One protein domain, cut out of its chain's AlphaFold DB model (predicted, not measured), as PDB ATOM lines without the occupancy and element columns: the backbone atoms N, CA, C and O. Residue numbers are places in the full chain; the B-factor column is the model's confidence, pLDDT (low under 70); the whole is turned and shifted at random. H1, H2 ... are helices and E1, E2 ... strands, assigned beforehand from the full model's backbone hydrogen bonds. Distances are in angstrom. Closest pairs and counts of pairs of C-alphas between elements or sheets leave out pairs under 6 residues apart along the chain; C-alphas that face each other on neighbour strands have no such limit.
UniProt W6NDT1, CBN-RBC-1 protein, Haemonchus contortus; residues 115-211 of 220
ATOM      1  N   HIS A 115       7.408 -43.717 -12.962       86.31
ATOM      2  CA  HIS A 115       8.602 -44.281 -12.346       86.31
ATOM      3  C   HIS A 115       9.845 -44.053 -13.224       86.31
ATOM      4  O   HIS A 115       9.903 -44.586 -14.338       86.31
ATOM      5  N   PRO A 116      10.865 -43.306 -12.761       91.00
ATOM      6  CA  PRO A 116      12.036 -43.009 -13.576       91.00
ATOM      7  C   PRO A 116      12.902 -44.260 -13.750       91.00
ATOM      8  O   PRO A 116      13.381 -44.855 -12.783       91.00
ATOM      9  N   ARG A 117      13.153 -44.638 -15.006       92.94
ATOM     10  CA  ARG A 117      14.032 -45.758 -15.364       92.94
ATOM     11  C   ARG A 117      15.446 -45.289 -15.678       92.94
ATOM     12  O   ARG A 117      16.419 -45.949 -15.318       92.94
ATOM     13  N   TYR A 118      15.550 -44.147 -16.347       94.69
ATOM     14  CA  TYR A 118      16.802 -43.537 -16.762       94.69
ATOM     15  C   TYR A 118      16.895 -42.139 -16.166       94.69
ATOM     16  O   TYR A 118      15.978 -41.333 -16.309       94.69
ATOM     17  N   ILE A 119      18.018 -41.847 -15.513       95.88
ATOM     18  CA  ILE A 119      18.299 -40.532 -14.942       95.88
ATOM     19  C   ILE A 119      19.796 -40.232 -15.056       95.88
ATOM     20  O   ILE A 119      20.617 -41.034 -14.608       95.88
ATOM     21  N   LYS A 120      20.170 -39.115 -15.695       95.75
ATOM     22  CA  LYS A 120      21.579 -38.691 -15.816       95.75
ATOM     23  C   LYS A 120      21.710 -37.173 -15.885       95.75
ATOM     24  O   LYS A 120      20.989 -36.525 -16.644       95.75
ATOM     25  N   PHE A 121      22.703 -36.641 -15.182       94.31
ATOM     26  CA  PHE A 121      23.162 -35.265 -15.362       94.31
ATOM     27  C   PHE A 121      24.014 -35.116 -16.624       94.31
ATOM     28  O   PHE A 121      24.757 -36.034 -16.992       94.31
ATOM     29  N   SER A 122      23.926 -33.948 -17.256       92.00
ATOM     30  CA  SER A 122      24.888 -33.500 -18.257       92.00
ATOM     31  C   SER A 122      26.287 -33.348 -17.630       92.00
ATOM     32  O   SER A 122      26.405 -33.172 -16.416       92.00
ATOM     33  N   PRO A 123      27.376 -33.420 -18.419       88.25
ATOM     34  CA  PRO A 123      28.745 -33.398 -17.887       88.25
ATOM     35  C   PRO A 123      29.115 -32.128 -17.109       88.25
ATOM     36  O   PRO A 123      30.021 -32.149 -16.278       88.25
ATOM     37  N   ASP A 124      28.444 -31.022 -17.410       84.69
ATOM     38  CA  ASP A 124      28.584 -29.722 -16.756       84.69
ATOM     39  C   ASP A 124      27.653 -29.547 -15.542       84.69
ATOM     40  O   ASP A 124      27.842 -28.611 -14.771       84.69
ATOM     41  N   GLY A 125      26.692 -30.457 -15.338       88.12
ATOM     42  CA  GLY A 125      25.733 -30.428 -14.231       88.12
ATOM     43  C   GLY A 125      24.522 -29.513 -14.439       88.12
ATOM     44  O   GLY A 125      23.695 -29.414 -13.528       88.12
ATOM     45  N   THR A 126      24.407 -28.873 -15.607       88.88
ATOM     46  CA  THR A 126      23.359 -27.888 -15.934       88.88
ATOM     47  C   THR A 126      21.996 -28.539 -16.164       88.88
ATOM     48  O   THR A 126      20.975 -28.027 -15.707       88.88
ATOM     49  N   PHE A 127      21.977 -29.689 -16.842       93.25
ATOM     50  CA  PHE A 127      20.758 -30.387 -17.235       93.25
ATOM     51  C   PHE A 127      20.657 -31.751 -16.560       93.25
ATOM     52  O   PHE A 127      21.612 -32.526 -16.523       93.25
ATOM     53  N   LEU A 128      19.460 -32.086 -16.090       95.81
ATOM     54  CA  LEU A 128      19.101 -33.416 -15.623       95.81
ATOM     55  C   LEU A 128      18.110 -34.038 -16.604       95.81
ATOM     56  O   LEU A 128      16.992 -33.553 -16.743       95.81
ATOM     57  N   ALA A 129      18.507 -35.120 -17.271       96.81
ATOM     58  CA  ALA A 129      17.609 -35.900 -18.117       96.81
ATOM     59  C   ALA A 129      16.951 -37.019 -17.310       96.81
ATOM     60  O   ALA A 129      17.642 -37.737 -16.580       96.81
ATOM     61  N   ILE A 130      15.638 -37.182 -17.479       96.38
ATOM     62  CA  ILE A 130      14.811 -38.209 -16.836       96.38
ATOM     63  C   ILE A 130      13.875 -38.832 -17.873       96.38
ATOM     64  O   ILE A 130      13.266 -38.123 -18.670       96.38
ATOM     65  N   SER A 131      13.733 -40.155 -17.850       95.88
ATOM     66  CA  SER A 131      12.715 -40.870 -18.629       95.88
ATOM     67  C   SER A 131      12.278 -42.139 -17.896       95.88
ATOM     68  O   SER A 131      13.110 -42.825 -17.284       95.88
ATOM     69  N   GLY A 132      10.979 -42.431 -17.908       92.88
ATOM     70  CA  GLY A 132      10.396 -43.655 -17.371       92.88
ATOM     71  C   GLY A 132      10.594 -44.880 -18.267       92.88
ATOM     72  O   GLY A 132      11.155 -44.801 -19.354       92.88
ATOM     73  N   GLU A 133      10.153 -46.049 -17.799       88.75
ATOM     74  CA  GLU A 133      10.349 -47.323 -18.517       88.75
ATOM     75  C   GLU A 133       9.526 -47.429 -19.812       88.75
ATOM     76  O   GLU A 133       9.959 -48.059 -20.777       88.75
ATOM     77  N   HIS A 134       8.359 -46.786 -19.841       91.88
ATOM     78  CA  HIS A 134       7.433 -46.799 -20.976       91.88
ATOM     79  C   HIS A 134       7.176 -45.402 -21.550       91.88
ATOM     80  O   HIS A 134       6.301 -45.229 -22.402       91.88
ATOM     81  N   ASP A 135       7.943 -44.408 -21.103       94.69
ATOM     82  CA  ASP A 135       7.757 -43.031 -21.526       94.69
ATOM     83  C   ASP A 135       8.201 -42.861 -22.974       94.69
ATOM     84  O   ASP A 135       9.296 -43.258 -23.377       94.69
ATOM     85  N   LYS A 136       7.354 -42.203 -23.760       96.00
ATOM     86  CA  LYS A 136       7.680 -41.769 -25.124       96.00
ATOM     87  C   LYS A 136       8.359 -40.403 -25.138       96.00
ATOM     88  O   LYS A 136       8.299 -39.690 -26.132       96.00
ATOM     89  N   SER A 137       8.960 -40.004 -24.026       96.06
ATOM     90  CA  SER A 137       9.609 -38.713 -23.912       96.06
ATOM     91  C   SER A 137      10.751 -38.732 -22.905       96.06
ATOM     92  O   SER A 137      10.845 -39.601 -22.032       96.06
ATOM     93  N   VAL A 138      11.651 -37.763 -23.052       97.19
ATOM     94  CA  VAL A 138      12.700 -37.469 -22.074       97.19
ATOM     95  C   VAL A 138      12.449 -36.077 -21.514       97.19
ATOM     96  O   VAL A 138      12.428 -35.098 -22.257       97.19
ATOM     97  N   LYS A 139      12.261 -35.981 -20.198       95.88
ATOM     98  CA  LYS A 139      12.125 -34.712 -19.483       95.88
ATOM     99  C   LYS A 139      13.511 -34.184 -19.143       95.88
ATOM    100  O   LYS A 139      14.283 -34.872 -18.476       95.88
ATOM    101  N   ILE A 140      13.817 -32.971 -19.584       96.06
ATOM    102  CA  ILE A 140      15.063 -32.280 -19.259       96.06
ATOM    103  C   ILE A 140      14.750 -31.180 -18.257       96.06
ATOM    104  O   ILE A 140      13.955 -30.295 -18.548       96.06
ATOM    105  N   ILE A 141      15.355 -31.257 -17.077       95.00
ATOM    106  CA  ILE A 141      15.166 -30.320 -15.967       95.00
ATOM    107  C   ILE A 141      16.427 -29.469 -15.828       95.00
ATOM    108  O   ILE A 141      17.538 -29.995 -15.922       95.00
ATOM    109  N   TYR A 142      16.260 -28.173 -15.587       92.31
ATOM    110  CA  TYR A 142      17.351 -27.219 -15.384       92.31
ATOM    111  C   TYR A 142      16.985 -26.207 -14.297       92.31
ATOM    112  O   TYR A 142      15.808 -25.958 -14.036       92.31
ATOM    113  N   GLN A 143      17.997 -25.637 -13.644       89.88
ATOM    114  CA  GLN A 143      17.791 -24.547 -12.690       89.88
ATOM    115  C   GLN A 143      17.641 -23.231 -13.461       89.88
ATOM    116  O   GLN A 143      18.501 -22.904 -14.278       89.88
ATOM    117  N   ASP A 144      16.581 -22.473 -13.192       85.25
ATOM    118  CA  ASP A 144      16.421 -21.137 -13.756       85.25
ATOM    119  C   ASP A 144      17.363 -20.160 -13.032       85.25
ATOM    120  O   ASP A 144      17.350 -20.040 -11.803       85.25
ATOM    121  N   LEU A 145      18.238 -19.505 -13.796       73.62
ATOM    122  CA  LEU A 145      19.215 -18.548 -13.279       73.62
ATOM    123  C   LEU A 145      18.694 -17.106 -13.315       73.62
ATOM    124  O   LEU A 145      19.281 -16.247 -12.662       73.62
ATOM    125  N   PHE A 146      17.602 -16.828 -14.032       61.38
ATOM    126  CA  PHE A 146      17.045 -15.476 -14.139       61.38
ATOM    127  C   PHE A 146      16.233 -15.075 -12.903       61.38
ATOM    128  O   PHE A 146      16.075 -13.890 -12.620       61.38
ATOM    129  N   GLU A 147      15.782 -16.046 -12.108       55.84
ATOM    130  CA  GLU A 147      15.044 -15.806 -10.864       55.84
ATOM    131  C   GLU A 147      15.941 -15.752  -9.608       55.84
ATOM    132  O   GLU A 147      15.444 -15.884  -8.491       55.84
ATOM    133  N   GLN A 148      17.254 -15.510  -9.757       51.72
ATOM    134  CA  GLN A 148      18.233 -15.437  -8.651       51.72
ATOM    135  C   GLN A 148      17.940 -14.368  -7.575       51.72
ATOM    136  O   GLN A 148      18.630 -14.324  -6.559       51.72
ATOM    137  N   GLY A 149      16.919 -13.524  -7.765       49.94
ATOM    138  CA  GLY A 149      16.434 -12.568  -6.763       49.94
ATOM    139  C   GLY A 149      15.407 -13.123  -5.766       49.94
ATOM    140  O   GLY A 149      15.009 -12.398  -4.858       49.94
ATOM    141  N   LYS A 150      14.944 -14.371  -5.918       52.22
ATOM    142  CA  LYS A 150      14.035 -15.026  -4.962       52.22
ATOM    143  C   LYS A 150      14.842 -15.897  -3.997       52.22
ATOM    144  O   LYS A 150      15.760 -16.593  -4.412       52.22
ATOM    145  N   GLU A 151      14.453 -15.930  -2.721       60.50
ATOM    146  CA  GLU A 151      15.064 -16.796  -1.690       60.50
ATOM    147  C   GLU A 151      14.957 -18.306  -2.001       60.50
ATOM    148  O   GLU A 151      15.558 -19.129  -1.315       60.50
ATOM    149  N   HIS A 152      14.209 -18.689  -3.043       67.50
ATOM    150  CA  HIS A 152      13.946 -20.071  -3.416       67.50
ATOM    151  C   HIS A 152      14.451 -20.385  -4.828       67.50
ATOM    152  O   HIS A 152      14.263 -19.606  -5.763       67.50
ATOM    153  N   LEU A 153      15.068 -21.558  -4.982       82.31
ATOM    154  CA  LEU A 153      15.549 -22.052  -6.268       82.31
ATOM    155  C   LEU A 153      14.368 -22.389  -7.182       82.31
ATOM    156  O   LEU A 153      13.483 -23.163  -6.815       82.31
ATOM    157  N   SER A 154      14.395 -21.846  -8.395       87.00
ATOM    158  CA  SER A 154      13.407 -22.128  -9.431       87.00
ATOM    159  C   SER A 154      13.970 -23.131 -10.435       87.00
ATOM    160  O   SER A 154      15.152 -23.085 -10.787       87.00
ATOM    161  N   PHE A 155      13.137 -24.074 -10.871       90.94
ATOM    162  CA  PHE A 155      13.519 -25.119 -11.818       90.94
ATOM    163  C   PHE A 155      12.520 -25.172 -12.967       90.94
ATOM    164  O   PHE A 155      11.314 -25.307 -12.753       90.94
ATOM    165  N   GLY A 156      13.046 -25.102 -14.186       91.88
ATOM    166  CA  GLY A 156      12.300 -25.272 -15.422       91.88
ATOM    167  C   GLY A 156      12.455 -26.681 -15.987       91.88
ATOM    168  O   GLY A 156      13.305 -27.468 -15.556       91.88
ATOM    169  N   PHE A 157      11.631 -27.007 -16.982       93.69
ATOM    170  CA  PHE A 157      11.809 -28.223 -17.763       93.69
ATOM    171  C   PHE A 157      11.342 -28.057 -19.208       93.69
ATOM    172  O   PHE A 157      10.450 -27.266 -19.501       93.69
ATOM    173  N   PHE A 158      11.897 -28.878 -20.093       93.56
ATOM    174  CA  PHE A 158      11.373 -29.120 -21.436       93.56
ATOM    175  C   PHE A 158      11.284 -30.624 -21.706       93.56
ATOM    176  O   PHE A 158      11.857 -31.441 -20.981       93.56
ATOM    177  N   ILE A 159      10.513 -30.998 -22.723       95.56
ATOM    178  CA  ILE A 159      10.219 -32.391 -23.061       95.56
ATOM    179  C   ILE A 159      10.748 -32.671 -24.465       95.56
ATOM    180  O   ILE A 159      10.548 -31.880 -25.383       95.56
ATOM    181  N   LEU A 160      11.446 -33.793 -24.612       96.69
ATOM    182  CA  LEU A 160      11.922 -34.311 -25.889       96.69
ATOM    183  C   LEU A 160      11.044 -35.495 -26.285       96.69
ATOM    184  O   LEU A 160      11.154 -36.567 -25.687       96.69
ATOM    185  N   ASP A 161      10.161 -35.293 -27.257       97.12
ATOM    186  CA  ASP A 161       9.171 -36.294 -27.651       97.12
ATOM    187  C   ASP A 161       9.720 -37.342 -28.625       97.12
ATOM    188  O   ASP A 161      10.568 -37.080 -29.485       97.12
ATOM    189  N   HIS A 162       9.180 -38.551 -28.503       97.12
ATOM    190  CA  HIS A 162       9.473 -39.711 -29.329       97.12
ATOM    191  C   HIS A 162       8.175 -40.398 -29.796       97.12
ATOM    192  O   HIS A 162       7.151 -40.346 -29.117       97.12
ATOM    193  N   PRO A 163       8.184 -41.090 -30.950       97.44
ATOM    194  CA  PRO A 163       7.000 -41.804 -31.443       97.44
ATOM    195  C   PRO A 163       6.699 -43.101 -30.662       97.44
ATOM    196  O   PRO A 163       5.553 -43.565 -30.616       97.44
ATOM    197  N   ALA A 164       7.714 -43.680 -30.020       97.19
ATOM    198  CA  ALA A 164       7.644 -44.920 -29.251       97.19
ATOM    199  C   ALA A 164       8.448 -44.792 -27.936       97.19
ATOM    200  O   ALA A 164       9.141 -43.786 -27.751       97.19
ATOM    201  N   PRO A 165       8.345 -45.756 -27.001       97.06
ATOM    202  CA  PRO A 165       9.056 -45.688 -25.728       97.06
ATOM    203  C   PRO A 165      10.568 -45.494 -25.885       97.06
ATOM    204  O   PRO A 165      11.218 -46.094 -26.750       97.06
ATOM    205  N   VAL A 166      11.130 -44.635 -25.039       97.06
ATOM    206  CA  VAL A 166      12.566 -44.371 -24.971       97.06
ATOM    207  C   VAL A 166      13.234 -45.509 -24.205       97.06
ATOM    208  O   VAL A 166      12.887 -45.828 -23.073       97.06
ATOM    209  N   ARG A 167      14.235 -46.132 -24.823       96.38
ATOM    210  CA  ARG A 167      14.987 -47.254 -24.241       96.38
ATOM    211  C   ARG A 167      16.271 -46.817 -23.546       96.38
ATOM    212  O   ARG A 167      16.974 -47.651 -22.983       96.38
ATOM    213  N   GLY A 168      16.590 -45.531 -23.589       96.50
ATOM    214  CA  GLY A 168      17.679 -44.939 -22.834       96.50
ATOM    215  C   GLY A 168      18.264 -43.717 -23.523       96.50
ATOM    216  O   GLY A 168      17.853 -43.314 -24.616       96.50
ATOM    217  N   PHE A 169      19.224 -43.111 -22.836       97.44
ATOM    218  CA  PHE A 169      19.927 -41.936 -23.316       97.44
ATOM    219  C   PHE A 169      21.316 -41.804 -22.693       97.44
ATOM    220  O   PHE A 169      21.634 -42.371 -21.634       97.44
ATOM    221  N   GLU A 170      22.161 -41.016 -23.345       97.12
ATOM    222  CA  GLU A 170      23.491 -40.690 -22.858       97.12
ATOM    223  C   GLU A 170      23.906 -39.282 -23.272       97.12
ATOM    224  O   GLU A 170      23.719 -38.852 -24.409       97.12
ATOM    225  N   TRP A 171      24.481 -38.549 -22.323       95.31
ATOM    226  CA  TRP A 171      25.090 -37.262 -22.609       95.31
ATOM    227  C   TRP A 171      26.463 -37.463 -23.246       95.31
ATOM    228  O   TRP A 171      27.235 -38.326 -22.824       95.31
ATOM    229  N   ARG A 172      26.802 -36.626 -24.227       92.12
ATOM    230  CA  ARG A 172      28.134 -36.601 -24.836       92.12
ATOM    231  C   ARG A 172      29.196 -36.438 -23.750       92.12
ATOM    232  O   ARG A 172      29.234 -35.424 -23.060       92.12
ATOM    233  N   ARG A 173      30.100 -37.408 -23.643       84.50
ATOM    234  CA  ARG A 173      31.240 -37.340 -22.721       84.50
ATOM    235  C   ARG A 173      32.269 -36.345 -23.251       84.50
ATOM    236  O   ARG A 173      32.598 -36.361 -24.436       84.50
ATOM    237  N   THR A 174      32.792 -35.496 -22.378       74.88
ATOM    238  CA  THR A 174      33.880 -34.569 -22.704       74.88
ATOM    239  C   THR A 174      35.229 -35.174 -22.312       74.88
ATOM    240  O   THR A 174      35.336 -35.972 -21.378       74.88
ATOM    241  N   GLY A 175      36.276 -34.851 -23.075       68.12
ATOM    242  CA  GLY A 175      37.636 -35.305 -22.786       68.12
ATOM    243  C   GLY A 175      38.228 -34.607 -21.557       68.12
ATOM    244  O   GLY A 175      37.829 -33.497 -21.218       68.12
ATOM    245  N   ARG A 176      39.235 -35.231 -20.928       65.88
ATOM    246  CA  ARG A 176      39.901 -34.733 -19.700       65.88
ATOM    247  C   ARG A 176      40.434 -33.298 -19.782       65.88
ATOM    248  O   ARG A 176      40.587 -32.664 -18.747       65.88
ATOM    249  N   TYR A 177      40.742 -32.817 -20.982       68.50
ATOM    250  CA  TYR A 177      41.365 -31.512 -21.208       68.50
ATOM    251  C   TYR A 177      40.373 -30.424 -21.623       68.50
ATOM    252  O   TYR A 177      40.781 -29.289 -21.841       68.50
ATOM    253  N   MET A 178      39.087 -30.758 -21.756       67.31
ATOM    254  CA  MET A 178      38.085 -29.798 -22.196       67.31
ATOM    255  C   MET A 178      37.416 -29.147 -20.974       67.31
ATOM    256  O   MET A 178      36.860 -29.874 -20.145       67.31
ATOM    257  N   PRO A 179      37.444 -27.807 -20.831       66.06
ATOM    258  CA  PRO A 179      36.783 -27.132 -19.720       66.06
ATOM    259  C   PRO A 179      35.282 -27.440 -19.714       66.06
ATOM    260  O   PRO A 179      34.625 -27.348 -20.751       66.06
ATOM    261  N   ARG A 180      34.723 -27.773 -18.541       62.41
ATOM    262  CA  ARG A 180      33.314 -28.197 -18.402       62.41
ATOM    263  C   ARG A 180      32.303 -27.184 -18.953       62.41
ATOM    264  O   ARG A 180      31.274 -27.602 -19.454       62.41
ATOM    265  N   LYS A 181      32.617 -25.884 -18.904       62.62
ATOM    266  CA  LYS A 181      31.741 -24.796 -19.377       62.62
ATOM    267  C   LYS A 181      31.935 -24.405 -20.849       62.62
ATOM    268  O   LYS A 181      31.174 -23.594 -21.351       62.62
ATOM    269  N   CYS A 182      32.929 -24.958 -21.548       65.75
ATOM    270  CA  CYS A 182      33.234 -24.586 -22.939       65.75
ATOM    271  C   CYS A 182      32.575 -25.504 -23.977       65.75
ATOM    272  O   CYS A 182      32.919 -25.450 -25.155       65.75
ATOM    273  N   MET A 183      31.682 -26.400 -23.558       72.38
ATOM    274  CA  MET A 183      31.063 -27.374 -24.450       72.38
ATOM    275  C   MET A 183      29.569 -27.447 -24.208       72.38
ATOM    276  O   MET A 183      29.131 -27.785 -23.116       72.38
ATOM    277  N   GLN A 184      28.803 -27.222 -25.273       80.56
ATOM    278  CA  GLN A 184      27.357 -27.403 -25.253       80.56
ATOM    279  C   GLN A 184      26.984 -28.838 -24.859       80.56
ATOM    280  O   GLN A 184      27.618 -29.814 -25.300       80.56
ATOM    281  N   ALA A 185      25.928 -28.959 -24.058       87.88
ATOM    282  CA  ALA A 185      25.331 -30.238 -23.722       87.88
ATOM    283  C   ALA A 185      24.684 -30.850 -24.975       87.88
ATOM    284  O   ALA A 185      23.859 -30.231 -25.647       87.88
ATOM    285  N   ILE A 186      25.085 -32.079 -25.300       93.19
ATOM    286  CA  ILE A 186      24.506 -32.863 -26.395       93.19
ATOM    287  C   ILE A 186      24.024 -34.182 -25.811       93.19
ATOM    288  O   ILE A 186      24.786 -34.861 -25.117       93.19
ATOM    289  N   LEU A 187      22.780 -34.545 -26.104       96.75
ATOM    290  CA  LEU A 187      22.141 -35.772 -25.648       96.75
ATOM    291  C   LEU A 187      21.870 -36.677 -26.847       96.75
ATOM    292  O   LEU A 187      21.285 -36.228 -27.829       96.75
ATOM    293  N   ILE A 188      22.250 -37.949 -26.760       97.56
ATOM    294  CA  ILE A 188      21.734 -38.982 -27.660       97.56
ATOM    295  C   ILE A 188      20.662 -39.790 -26.931       97.56
ATOM    296  O   ILE A 188      20.860 -40.197 -25.787       97.56
ATOM    297  N   THR A 189      19.528 -40.019 -27.582       97.94
ATOM    298  CA  THR A 189      18.439 -40.873 -27.091       97.94
ATOM    299  C   THR A 189      18.203 -42.007 -28.087       97.94
ATOM    300  O   THR A 189      18.376 -41.811 -29.290       97.94
ATOM    301  N   TRP A 190      17.823 -43.197 -27.618       97.69
ATOM    302  CA  TRP A 190      17.451 -44.329 -28.477       97.69
ATOM    303  C   TRP A 190      16.073 -44.863 -28.093       97.69
ATOM    304  O   TRP A 190      15.705 -44.926 -26.918       97.69
ATOM    305  N   CYS A 191      15.289 -45.208 -29.106       96.19
ATOM    306  CA  CYS A 191      13.858 -45.457 -29.001       96.19
ATOM    307  C   CYS A 191      13.502 -46.814 -29.630       96.19
ATOM    308  O   CYS A 191      14.246 -47.344 -30.455       96.19
ATOM    309  N   GLU A 192      12.373 -47.396 -29.219       97.12
ATOM    310  CA  GLU A 192      11.843 -48.652 -29.782       97.12
ATOM    311  C   GLU A 192      11.536 -48.587 -31.283       97.12
ATOM    312  O   GLU A 192      11.419 -49.621 -31.933       97.12
ATOM    313  N   ASP A 193      11.449 -47.388 -31.854       96.25
ATOM    314  CA  ASP A 193      11.316 -47.171 -33.296       96.25
ATOM    315  C   ASP A 193      12.611 -47.457 -34.085       96.25
ATOM    316  O   ASP A 193      12.710 -47.115 -35.264       96.25
ATOM    317  N   ASN A 194      13.617 -48.053 -33.434       96.06
ATOM    318  CA  ASN A 194      14.949 -48.337 -33.966       96.06
ATOM    319  C   ASN A 194      15.714 -47.088 -34.431       96.06
ATOM    320  O   ASN A 194      16.664 -47.195 -35.206       96.06
ATOM    321  N   THR A 195      15.325 -45.903 -33.955       97.44
ATOM    322  CA  THR A 195      15.931 -44.633 -34.346       97.44
ATOM    323  C   THR A 195      16.562 -43.938 -33.146       97.44
ATOM    324  O   THR A 195      15.899 -43.576 -32.165       97.44
ATOM    325  N   SER A 196      17.862 -43.677 -33.257       97.44
ATOM    326  CA  SER A 196      18.581 -42.803 -32.332       97.44
ATOM    327  C   SER A 196      18.443 -41.342 -32.758       97.44
ATOM    328  O   SER A 196      18.489 -41.028 -33.946       97.44
ATOM    329  N   ARG A 197      18.287 -40.436 -31.792       97.50
ATOM    330  CA  ARG A 197      18.133 -38.991 -32.020       97.50
ATOM    331  C   ARG A 197      19.178 -38.221 -31.232       97.50
ATOM    332  O   ARG A 197      19.505 -38.600 -30.111       97.50
ATOM    333  N   ILE A 198      19.699 -37.152 -31.828       97.00
ATOM    334  CA  ILE A 198      20.673 -36.258 -31.197       97.00
ATOM    335  C   ILE A 198      19.991 -34.925 -30.925       97.00
ATOM    336  O   ILE A 198      19.426 -34.315 -31.829       97.00
ATOM    337  N   TRP A 199      20.098 -34.466 -29.684       96.06
ATOM    338  CA  TRP A 199      19.542 -33.213 -29.204       96.06
ATOM    339  C   TRP A 199      20.679 -32.309 -28.761       96.06
ATOM    340  O   TRP A 199      21.610 -32.749 -28.081       96.06
ATOM    341  N   LYS A 200      20.602 -31.043 -29.148       91.44
ATOM    342  CA  LYS A 200      21.516 -29.995 -28.709       91.44
ATOM    343  C   LYS A 200      20.705 -28.758 -28.375       91.44
ATOM    344  O   LYS A 200      19.693 -28.488 -29.023       91.44
ATOM    345  N   GLU A 201      21.170 -28.016 -27.387       83.56
ATOM    346  CA  GLU A 201      20.637 -26.691 -27.119       83.56
ATOM    347  C   GLU A 201      20.848 -25.786 -28.340       83.56
ATOM    348  O   GLU A 201      21.875 -25.856 -29.023       83.56
ATOM    349  N   THR A 202      19.850 -24.958 -28.637       77.62
ATOM    350  CA  THR A 202      19.982 -23.882 -29.619       77.62
ATOM    351  C   THR A 202      20.007 -22.583 -28.823       77.62
ATOM    352  O   THR A 202      18.994 -22.279 -28.193       77.62
ATOM    353  N   PRO A 203      21.137 -21.853 -28.783       64.69
ATOM    354  CA  PRO A 203      21.212 -20.614 -28.018       64.69
ATOM    355  C   PRO A 203      20.176 -19.616 -28.542       64.69
ATOM    356  O   PRO A 203      19.921 -19.547 -29.750       64.69
ATOM    357  N   SER A 204      19.574 -18.845 -27.638       58.16
ATOM    358  CA  SER A 204      18.738 -17.710 -28.023       58.16
ATOM    359  C   SER A 204      19.583 -16.690 -28.800       58.16
ATOM    360  O   SER A 204      20.792 -16.571 -28.586       58.16
ATOM    361  N   GLN A 205      18.965 -15.953 -29.731       49.59
ATOM    362  CA  GLN A 205      19.678 -14.985 -30.583       49.59
ATOM    363  C   GLN A 205      20.467 -13.936 -29.776       49.59
ATOM    364  O   GLN A 205      21.513 -13.492 -30.234       49.59
ATOM    365  N   GLU A 206      20.027 -13.597 -28.562       52.50
ATOM    366  CA  GLU A 206      20.727 -12.687 -27.643       52.50
ATOM    367  C   GLU A 206      22.069 -13.243 -27.141       52.50
ATOM    368  O   GLU A 206      23.053 -12.511 -27.071       52.50
ATOM    369  N   SER A 207      22.155 -14.548 -26.868       49.31
ATOM    370  CA  SER A 207      23.406 -15.199 -26.456       49.31
ATOM    371  C   SER A 207      24.377 -15.402 -27.623       49.31
ATOM    372  O   SER A 207      25.585 -15.426 -27.416       49.31
ATOM    373  N   ALA A 208      23.873 -15.503 -28.856       43.62
ATOM    374  CA  ALA A 208      24.709 -15.645 -30.051       43.62
ATOM    375  C   ALA A 208      25.459 -14.353 -30.428       43.62
ATOM    376  O   ALA A 208      26.495 -14.417 -31.086       43.62
ATOM    377  N   ILE A 209      24.956 -13.183 -30.017       45.62
ATOM    378  CA  ILE A 209      25.598 -11.885 -30.283       45.62
ATOM    379  C   ILE A 209      26.794 -11.660 -29.340       45.62
ATOM    380  O   ILE A 209      27.800 -11.094 -29.764       45.62
ATOM    381  N   GLY A 210      26.724 -12.159 -28.100       46.28
ATOM    382  CA  GLY A 210      27.813 -12.056 -27.121       46.28
ATOM    383  C   GLY A 210      29.086 -12.817 -27.512       46.28
ATOM    384  O   GLY A 210      30.178 -12.352 -27.215       46.28
ATOM    385  N   ASP A 211      28.957 -13.926 -28.247       45.50
ATOM    386  CA  ASP A 211      30.100 -14.736 -28.710       45.50
ATOM    387  C   ASP A 211      30.717 -14.244 -30.037       45.50
ATOM    388  O   ASP A 211      31.789 -14.704 -30.432       45.50
TER     389      ASP A 211
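This is residues 115 to 211 of the 220 residues of the protein "CBN-RBC-1 protein" of Haemonchus contortus (UniProt W6NDT1). Two antiparallel sheets face each other as a small sandwich, E1 to E4 in one layer and E5 to E7 in the other, their strands running nearly in line with each other. The chain steps from one layer to the other at the link from E4 to E5, and past E7 a tail with the short helix H1 sticks out free at residues 204 to 211, at the end of the sandwich where the long links E3 to E4 and E5 to E6 also lie. The printed part has 97 residues, with seven named strands, E1 to E7, followed by one named helix, H1; both sheets keep chain order, E1 E2 E3 E4 and E5 E6 E7, and the class is mostly strand. The whole is only just compact, close to loose, with a radius of gyration of the C-alphas of 14.9 A, and its C-alphas span 40 by 34 by 27 A.

E1, residues 116 to 121, begins at C-alpha 116 at (12.036, -43.009, -13.576) and is 13.7 A long from first to last C-alpha. E2, residues 127 to 132, measures 16.8 A. E3, residues 137 to 143, and E4, residues 155 to 161, are the longest strands by residues, at 19.8 A and 19.9 A; E4 ends at C-alpha 161 at (9.171, -36.294, -27.651). E5, residues 166 to 171, is 14.6 A long, E6, residues 186 to 191, 16.7 A, and E7, residues 196 to 200, 13.6 A. H1, residues 205 to 210, is 9.3 A long and ends at C-alpha 210 at (27.813, -12.056, -27.121).

E1, E2, E3 and E4 form a meander, each strand the antiparallel neighbour of the one before. E1 and E2 are a hairpin at 168 degrees, with N 120 and O 129 at 3.0 A, within hydrogen-bond range. The hairpin E2 and E3, at 149 degrees, has N 130 and O 139 at 2.9 A. The hairpin E3 and E4, at 159 degrees, has N 140 and O 158 at 2.9 A. E1 and E4 are the edge strands of this sheet, which is twisted: its strands' lines turn by 62 degrees from edge to edge. E5, E6 and E7 form a second meander, with E5 and E7 at its edges. E5 and E6 are a hairpin at 163 degrees, with N 170 and O 188 at 2.9 A. E6 and E7 are a hairpin at 155 degrees, with N 199 and O 187 at 2.8 A. The two sheets make a sandwich, two sheets face to face: their facing parts are 9.4 A centre to centre, with best planes 14 degrees apart and strands at 12 degrees. Between the sheets, the closest C-alphas of E1 and E5 are those of Tyr 118 and Gly 168, 6.3 A apart. E4 and E7 are only just apart, their closest C-alphas 8.4 A from each other. H1 is on neither sheet; 1 of its 2 O i to N i+4 pairs is within hydrogen-bond range.

The two C-alphas farthest apart are those of Glu 151 and Asn 194, at 45.1 A. Without residues 204 to 211, the body spans 43 by 33 by 22 A. The printed part has no cut. The links E3 to E4, 11 residues, and E5 to E6, 14 residues, are long; the others are tight. Mean pLDDT of the printed part is 83.9, with confidence under 70 at residues 146 to 152, 175 to 182 and 203 to 211; the mean of H1 is 48.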